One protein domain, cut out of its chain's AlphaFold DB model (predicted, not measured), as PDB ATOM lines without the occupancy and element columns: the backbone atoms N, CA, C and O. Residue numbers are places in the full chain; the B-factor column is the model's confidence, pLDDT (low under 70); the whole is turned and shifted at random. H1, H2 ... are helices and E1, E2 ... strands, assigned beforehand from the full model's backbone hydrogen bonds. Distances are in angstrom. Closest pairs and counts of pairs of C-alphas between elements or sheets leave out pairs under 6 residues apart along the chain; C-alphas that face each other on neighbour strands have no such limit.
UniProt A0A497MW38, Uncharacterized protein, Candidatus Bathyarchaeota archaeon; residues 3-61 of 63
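This is residues 3 to 61 of the 63 residues of an uncharacterized protein of Candidatus Bathyarchaeota archaeon (UniProt A0A497MW38). A strongly twisted sheet of five strands has its longer strands E1, E2 and E3 as one antiparallel meander and the short hairpin E4 and E5 added beyond E3; its one helix, H1, lies next to E1 and only grazes the sheet. H1 and the tip of the E4 and E5 hairpin are at the two ends of the long axis. The printed part has 59 residues, with E1, E2, E3, H1, E4 and E5 along the chain; the mixed sheet runs E1 E2 E3 E4 E5, and the class is mixed, helices and strands. It is compact, with a radius of gyration of the C-alphas of 11.1 A, yet elongated, spanning 32 by 19 by 18 A.

Start at E2, residues 10 to 15, and E3, residues 20 to 26, an antiparallel hairpin where N 13 and O 22 are 2.9 A apart. E1, residues 3 to 7, is an edge strand and makes a hairpin with E2, with N 5 and O 12 at 2.9 A. Beyond E3 look for E4, residues 49 to 51, parallel to it at 57 degrees, with N 21 and O 49 at 2.9 A. E5, residues 57 to 59, the other edge strand, forms a hairpin with E4, with N 50 and O 58 at 2.7 A. H1, residues 35 to 44, is on the sheet but only grazes it; the closest C-alphas of E1 and H1, those of Val 7 and Asn 38, are 5.6 A apart. Every O i to N i+4 pair in H1 is within hydrogen-bond range. E3, H1 and E4 form a strand-helix-strand unit, two parallel neighbour strands with a helix between, and its crossover is right-handed. E1 and E5 are apart.

Find C-alpha 3 at (22.364, 25.454, 94.108), where E1 begins; it runs 12.8 A. E2 runs 15.8 A and E3 18.1 A. H1 begins at C-alpha 35, (39.386, 24.637, 84.333), and runs 14.1 A. E4 is 6.4 A long; E5, 7.0 A, ends at C-alpha 59, (29.819, 9.565, 97.419).

The C-alphas farthest apart, those of Thr 36 and Asp 54, are 32.4 A apart. The printed part has no cut, and no link is long. Mean pLDDT of the printed part is 95.2, and no printed residue is under 70.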
ATOM      1  N   ARG A   3      21.645  24.723  95.165       96.25
ATOM      2  CA  ARG A   3      22.364  25.454  94.108       96.25
ATOM      3  C   ARG A   3      22.700  24.565  92.916       96.25
ATOM      4  O   ARG A   3      22.799  23.346  93.040       96.25
ATOM      5  N   ARG A   4      22.868  25.191  91.751       96.69
ATOM      6  CA  ARG A   4      23.319  24.526  90.523       96.69
ATOM      7  C   ARG A   4      24.842  24.542  90.488       96.69
ATOM      8  O   ARG A   4      25.441  25.573  90.772       96.69
ATOM      9  N   VAL A   5      25.447  23.405  90.168       96.12
ATOM     10  CA  VAL A   5      26.903  23.254  90.089       96.12
ATOM     11  C   VAL A   5      27.259  22.545  88.796       96.12
ATOM     12  O   VAL A   5      26.724  21.476  88.500       96.12
ATOM     13  N   GLU A   6      28.168  23.142  88.039       96.62
ATOM     14  CA  GLU A   6      28.648  22.607  86.773       96.62
ATOM     15  C   GLU A   6      29.958  21.858  86.995       96.62
ATOM     16  O   GLU A   6      30.925  22.411  87.513       96.62
ATOM     17  N   VAL A   7      29.979  20.582  86.625       94.56
ATOM     18  CA  VAL A   7      31.153  19.718  86.752       94.56
ATOM     19  C   VAL A   7      31.314  18.931  85.469       94.56
ATOM     20  O   VAL A   7      30.479  18.084  85.130       94.56
ATOM     21  N   ASP A   8      32.418  19.184  84.775       93.81
ATOM     22  CA  ASP A   8      32.707  18.629  83.460       93.81
ATOM     23  C   ASP A   8      31.464  18.736  82.553       93.81
ATOM     24  O   ASP A   8      30.932  19.813  82.301       93.81
ATOM     25  N   ARG A   9      30.946  17.589  82.104       95.88
ATOM     26  CA  ARG A   9      29.819  17.462  81.173       95.88
ATOM     27  C   ARG A   9      28.449  17.427  81.850       95.88
ATOM     28  O   ARG A   9      27.470  17.073  81.191       95.88
ATOM     29  N   ALA A  10      28.347  17.717  83.144       96.38
ATOM     30  CA  ALA A  10      27.108  17.579  83.902       96.38
ATOM     31  C   ALA A  10      26.802  18.815  84.750       96.38
ATOM     32  O   ALA A  10      27.694  19.439  85.318       96.38
ATOM     33  N   ILE A  11      25.512  19.113  84.869       96.69
ATOM     34  CA  ILE A  11      24.977  20.083  85.819       96.69
ATOM     35  C   ILE A  11      24.262  19.304  86.919       96.69
ATOM     36  O   ILE A  11      23.408  18.447  86.658       96.69
ATOM     37  N   TYR A  12      24.618  19.605  88.161       96.75
ATOM     38  CA  TYR A  12      24.046  18.992  89.349       96.75
ATOM     39  C   TYR A  12      23.212  19.996  90.137       96.75
ATOM     40  O   TYR A  12      23.576  21.167  90.253       96.75
ATOM     41  N   LEU A  13      22.110  19.521  90.715       97.12
ATOM     42  CA  LEU A  13      21.437  20.210  91.808       97.12
ATOM     43  C   LEU A  13      22.057  19.721  93.105       97.12
ATOM     44  O   LEU A  13      21.900  18.551  93.456       97.12
ATOM     45  N   VAL A  14      22.762  20.611  93.785       97.25
ATOM     46  CA  VAL A  14      23.432  20.353  95.054       97.25
ATOM     47  C   VAL A  14      22.572  20.902  96.176       97.25
ATOM     48  O   VAL A  14      22.063  22.017  96.081       97.25
ATOM     49  N   ASP A  15      22.402  20.109  97.223       96.81
ATOM     50  CA  ASP A  15      21.742  20.475  98.465       96.81
ATOM     51  C   ASP A  15      22.796  20.450  99.579       96.81
ATOM     52  O   ASP A  15      23.222  19.384 100.034       96.81
ATOM     53  N   ASP A  16      23.255  21.639  99.971       95.38
ATOM     54  CA  ASP A  16      24.339  21.794 100.946       95.38
ATOM     55  C   ASP A  16      23.886  21.436 102.382       95.38
ATOM     56  O   ASP A  16      24.724  21.065 103.203       95.38
ATOM     57  N   ASP A  17      22.577  21.464 102.687       96.44
ATOM     58  CA  ASP A  17      22.062  21.136 104.034       96.44
ATOM     59  C   ASP A  17      22.151  19.632 104.290       96.44
ATOM     60  O   ASP A  17      22.538  19.172 105.364       96.44
ATOM     61  N   THR A  18      21.806  18.851 103.268       96.25
ATOM     62  CA  THR A  18      21.846  17.386 103.317       96.25
ATOM     63  C   THR A  18      23.168  16.809 102.813       96.25
ATOM     64  O   THR A  18      23.373  15.597 102.894       96.25
ATOM     65  N   LYS A  19      24.065  17.656 102.283       96.50
ATOM     66  CA  LYS A  19      25.287  17.262 101.561       96.50
ATOM     67  C   LYS A  19      25.000  16.234 100.466       96.50
ATOM     68  O   LYS A  19      25.717  15.240 100.306       96.50
ATOM     69  N   THR A  20      23.919  16.451  99.718       97.12
ATOM     70  CA  THR A  20      23.526  15.585  98.603       97.12
ATOM     71  C   THR A  20      23.568  16.324  97.280       97.12
ATOM     72  O   THR A  20      23.571  17.551  97.224       97.12
ATOM     73  N   TYR A  21      23.623  15.574  96.186       96.56
ATOM     74  CA  TYR A  21      23.442  16.146  94.863       96.56
ATOM     75  C   TYR A  21      22.726  15.181  93.921       96.56
ATOM     76  O   TYR A  21      22.756  13.958  94.084       96.56
ATOM     77  N   THR A  22      22.069  15.739  92.912       96.19
ATOM     78  CA  THR A  22      21.323  14.988  91.899       96.19
ATOM     79  C   THR A  22      21.662  15.496  90.509       96.19
ATOM     80  O   THR A  22      21.980  16.668  90.317       96.19
ATOM     81  N   PHE A  23      21.642  14.596  89.528       95.50
ATOM     82  CA  PHE A  23      21.849  14.964  88.130       95.50
ATOM     83  C   PHE A  23      20.636  15.739  87.615       95.50
ATOM     84  O   PHE A  23      19.526  15.208  87.656       95.50
ATOM     85  N   LEU A  24      20.865  16.955  87.115       94.25
ATOM     86  CA  LEU A  24      19.845  17.742  86.427       94.25
ATOM     87  C   LEU A  24      19.894  17.468  84.928       94.25
ATOM     88  O   LEU A  24      18.951  16.927  84.355       94.25
ATOM     89  N   GLU A  25      21.016  17.816  84.305       95.88
ATOM     90  CA  GLU A  25      21.175  17.796  82.856       95.88
ATOM     91  C   GLU A  25      22.651  17.720  82.451       95.88
ATOM     92  O   GLU A  25      23.561  17.788  83.284       95.88
ATOM     93  N   ARG A  26      22.901  17.536  81.154       96.31
ATOM     94  CA  ARG A  26      24.257  17.633  80.607       96.31
ATOM     95  C   ARG A  26      24.646  19.105  80.505       96.31
ATOM     96  O   ARG A  26      23.814  19.902  80.102       96.31
ATOM     97  N   ASN A  27      25.896  19.440  80.814       94.62
ATOM     98  CA  ASN A  27      26.438  20.771  80.556       94.62
ATOM     99  C   ASN A  27      26.783  20.881  79.054       94.62
ATOM    100  O   ASN A  27      27.718  20.198  78.620       94.62
ATOM    101  N   PRO A  28      26.044  21.667  78.243       93.31
ATOM    102  CA  PRO A  28      26.343  21.826  76.819       93.31
ATOM    103  C   PRO A  28      27.623  22.638  76.579       93.31
ATOM    104  O   PRO A  28      28.330  22.395  75.602       93.31
ATOM    105  N   ASP A  29      27.962  23.541  77.500       93.50
ATOM    106  CA  ASP A  29      29.091  24.465  77.412       93.50
ATOM    107  C   ASP A  29      30.320  23.972  78.186       93.50
ATOM    108  O   ASP A  29      31.244  24.735  78.441       93.50
ATOM    109  N   TRP A  30      30.395  22.674  78.502       91.44
ATOM    110  CA  TRP A  30      31.507  22.088  79.263       91.44
ATOM    111  C   TRP A  30      32.897  22.372  78.670       91.44
ATOM    112  O   TRP A  30      33.873  22.445  79.405       91.44
ATOM    113  N   ASN A  31      32.988  22.547  77.347       92.38
ATOM    114  CA  ASN A  31      34.226  22.910  76.648       92.38
ATOM    115  C   ASN A  31      34.688  24.350  76.924       92.38
ATOM    116  O   ASN A  31      35.839  24.681  76.662       92.38
ATOM    117  N   LYS A  32      33.775  25.213  77.373       93.12
ATOM    118  CA  LYS A  32      34.017  26.620  77.712       93.12
ATOM    119  C   LYS A  32      34.136  26.835  79.220       93.12
ATOM    120  O   LYS A  32      34.392  27.959  79.639       93.12
ATOM    121  N   LEU A  33      33.905  25.793  80.020       90.06
ATOM    122  CA  LEU A  33      34.019  25.859  81.468       90.06
ATOM    123  C   LEU A  33      35.482  26.117  81.831       90.06
ATOM    124  O   LEU A  33      36.363  25.363  81.410       90.06
ATOM    125  N   ASP A  34      35.734  27.174  82.602       94.50
ATOM    126  CA  ASP A  34      37.086  27.468  83.060       94.50
ATOM    127  C   ASP A  34      37.617  26.276  83.884       94.50
ATOM    128  O   ASP A  34      36.908  25.767  84.763       94.50
ATOM    129  N   PRO A  35      38.840  25.780  83.611       94.31
ATOM    130  CA  PRO A  35      39.386  24.637  84.333       94.31
ATOM    131  C   PRO A  35      39.443  24.846  85.851       94.31
ATOM    132  O   PRO A  35      39.190  23.902  86.601       94.31
ATOM    133  N   THR A  36      39.717  26.073  86.300       95.00
ATOM    134  CA  THR A  36      39.772  26.447  87.719       95.00
ATOM    135  C   THR A  36      38.388  26.398  88.343       95.00
ATOM    136  O   THR A  36      38.218  25.834  89.425       95.00
ATOM    137  N   ASP A  37      37.378  26.926  87.650       94.38
ATOM    138  CA  ASP A  37      35.992  26.887  88.122       94.38
ATOM    139  C   ASP A  37      35.467  25.454  88.199       94.38
ATOM    140  O   ASP A  37      34.848  25.068  89.191       94.38
ATOM    141  N   ASN A  38      35.775  24.625  87.199       94.88
ATOM    142  CA  ASN A  38      35.453  23.202  87.226       94.88
ATOM    143  C   ASN A  38      36.090  22.501  88.435       94.88
ATOM    144  O   ASN A  38      35.441  21.710  89.121       94.88
ATOM    145  N   GLU A  39      37.362  22.787  88.710       96.12
ATOM    146  CA  GLU A  39      38.079  22.212  89.844       96.12
ATOM    147  C   GLU A  39      37.484  22.662  91.183       96.12
ATOM    148  O   GLU A  39      37.223  21.836  92.061       96.12
ATOM    149  N   ASN A  40      37.193  23.954  91.322       96.31
ATOM    150  CA  ASN A  40      36.545  24.517  92.503       96.31
ATOM    151  C   ASN A  40      35.151  23.917  92.714       96.31
ATOM    152  O   ASN A  40      34.796  23.556  93.838       96.31
ATOM    153  N   ASN A  41      34.387  23.721  91.641       95.75
ATOM    154  CA  ASN A  41      33.082  23.075  91.691       95.75
ATOM    155  C   ASN A  41      33.194  21.627  92.169       95.75
ATOM    156  O   ASN A  41      32.456  21.243  93.082       95.75
ATOM    157  N   LYS A  42      34.148  20.850  91.637       96.12
ATOM    158  CA  LYS A  42      34.437  19.478  92.091       96.12
ATOM    159  C   LYS A  42      34.833  19.432  93.564       96.12
ATOM    160  O   LYS A  42      34.277  18.621  94.302       96.12
ATOM    161  N   LYS A  43      35.728  20.322  94.004       96.69
ATOM    162  CA  LYS A  43      36.117  20.471  95.417       96.69
ATOM    163  C   LYS A  43      34.915  20.814  96.298       96.69
ATOM    164  O   LYS A  43      34.764  20.243  97.371       96.69
ATOM    165  N   SER A  44      34.026  21.697  95.834       96.00
ATOM    166  CA  SER A  44      32.861  22.153  96.608       96.00
ATOM    167  C   SER A  44      31.837  21.053  96.903       96.00
ATOM    168  O   SER A  44      31.059  21.189  97.846       96.00
ATOM    169  N   ILE A  45      31.822  19.986  96.099       95.81
ATOM    170  CA  ILE A  45      30.934  18.830  96.268       95.81
ATOM    171  C   ILE A  45      31.694  17.568  96.692       95.81
ATOM    172  O   ILE A  45      31.121  16.475  96.700       95.81
ATOM    173  N   ASP A  46      32.978  17.682  97.036       97.19
ATOM    174  CA  ASP A  46      33.741  16.542  97.528       97.19
ATOM    175  C   ASP A  46      33.141  16.008  98.835       97.19
ATOM    176  O   ASP A  46      32.763  16.754  99.740       97.19
ATOM    177  N   GLY A  47      32.971  14.688  98.901       96.44
ATOM    178  CA  GLY A  47      32.278  14.021 100.000       96.44
ATOM    179  C   GLY A  47      30.747  14.097  99.951       96.44
ATOM    180  O   GLY A  47      30.100  13.467 100.791       96.44
ATOM    181  N   TYR A  48      30.140  14.792  98.982       97.56
ATOM    182  CA  TYR A  48      28.680  14.839  98.862       97.56
ATOM    183  C   TYR A  48      28.135  13.515  98.326       97.56
ATOM    184  O   TYR A  48      28.790  12.801  97.562       97.56
ATOM    185  N   THR A  49      26.898  13.185  98.694       97.81
ATOM    186  CA  THR A  49      26.242  11.944  98.271       97.81
ATOM    187  C   THR A  49      25.344  12.174  97.062       97.81
ATOM    188  O   THR A  49      24.351  12.897  97.129       97.81
ATOM    189  N   ARG A  50      25.648  11.500  95.953       96.06
ATOM    190  CA  ARG A  50      24.769  11.423  94.789       96.06
ATOM    191  C   ARG A  50      23.588  10.527  95.084       96.06
ATOM    192  O   ARG A  50      23.801   9.391  95.507       96.06
ATOM    193  N   ILE A  51      22.388  10.992  94.763       93.88
ATOM    194  CA  ILE A  51      21.181  10.164  94.751       93.88
ATOM    195  C   ILE A  51      20.823   9.849  93.295       93.88
ATOM    196  O   ILE A  51      20.669  10.757  92.472       93.88
ATOM    197  N   PHE A  52      20.745   8.564  92.957       93.38
ATOM    198  CA  PHE A  52      20.327   8.102  91.633       93.38
ATOM    199  C   PHE A  52      18.810   7.878  91.582       93.38
ATOM    200  O   PHE A  52      18.139   7.812  92.610       93.38
ATOM    201  N   ARG A  53      18.252   7.769  90.368       89.12
ATOM    202  CA  ARG A  53      16.800   7.597  90.157       89.12
ATOM    203  C   ARG A  53      16.251   6.298  90.750       89.12
ATOM    204  O   ARG A  53      15.087   6.254  91.118       89.12
ATOM    205  N   ASP A  54      17.086   5.270  90.840       92.06
ATOM    206  CA  ASP A  54      16.773   3.974  91.450       92.06
ATOM    207  C   ASP A  54      16.915   3.980  92.985       92.06
ATOM    208  O   ASP A  54      16.751   2.947  93.627       92.06
ATOM    209  N   GLY A  55      17.241   5.130  93.587       89.38
ATOM    210  CA  GLY A  55      17.467   5.273  95.024       89.38
ATOM    211  C   GLY A  55      18.861   4.847  95.489       89.38
ATOM    212  O   GLY A  55      19.186   5.033  96.666       89.38
ATOM    213  N   SER A  56      19.711   4.332  94.593       95.50
ATOM    214  CA  SER A  56      21.101   4.034  94.930       95.50
ATOM    215  C   SER A  56      21.866   5.319  95.270       95.50
ATOM    216  O   SER A  56      21.484   6.435  94.890       95.50
ATOM    217  N   LYS A  57      22.945   5.170  96.045       96.50
ATOM    218  CA  LYS A  57      23.736   6.291  96.562       96.50
ATOM    219  C   LYS A  57      25.216   6.103  96.263       96.50
ATOM    220  O   LYS A  57      25.739   4.999  96.391       96.50
ATOM    221  N   LYS A  58      25.909   7.187  95.904       96.00
ATOM    222  CA  LYS A  58      27.370   7.183  95.716       96.00
ATOM    223  C   LYS A  58      27.994   8.485  96.182       96.00
ATOM    224  O   LYS A  58      27.563   9.554  95.775       96.00
ATOM    225  N   VAL A  59      29.054   8.394  96.974       96.75
ATOM    226  CA  VAL A  59      29.819   9.565  97.419       96.75
ATOM    227  C   VAL A  59      30.699  10.080  96.273       96.75
ATOM    228  O   VAL A  59      31.383   9.293  95.615       96.75
ATOM    229  N   PHE A  60      30.670  11.388  96.021       95.50
ATOM    230  CA  PHE A  60      31.616  12.053  95.129       95.50
ATOM    231  C   PHE A  60      32.985  12.119  95.803       95.50
ATOM    232  O   PHE A  60      33.078  12.452  96.984       95.50
ATOM    233  N   ARG A  61      34.037  11.758  95.069       94.94
ATOM    234  CA  ARG A  61      35.418  11.789  95.551       94.94
ATOM    235  C   ARG A  61      36.262  12.527  94.532       94.94
ATOM    236  O   ARG A  61      36.433  12.031  93.419       94.94
TER     237      ARG A  61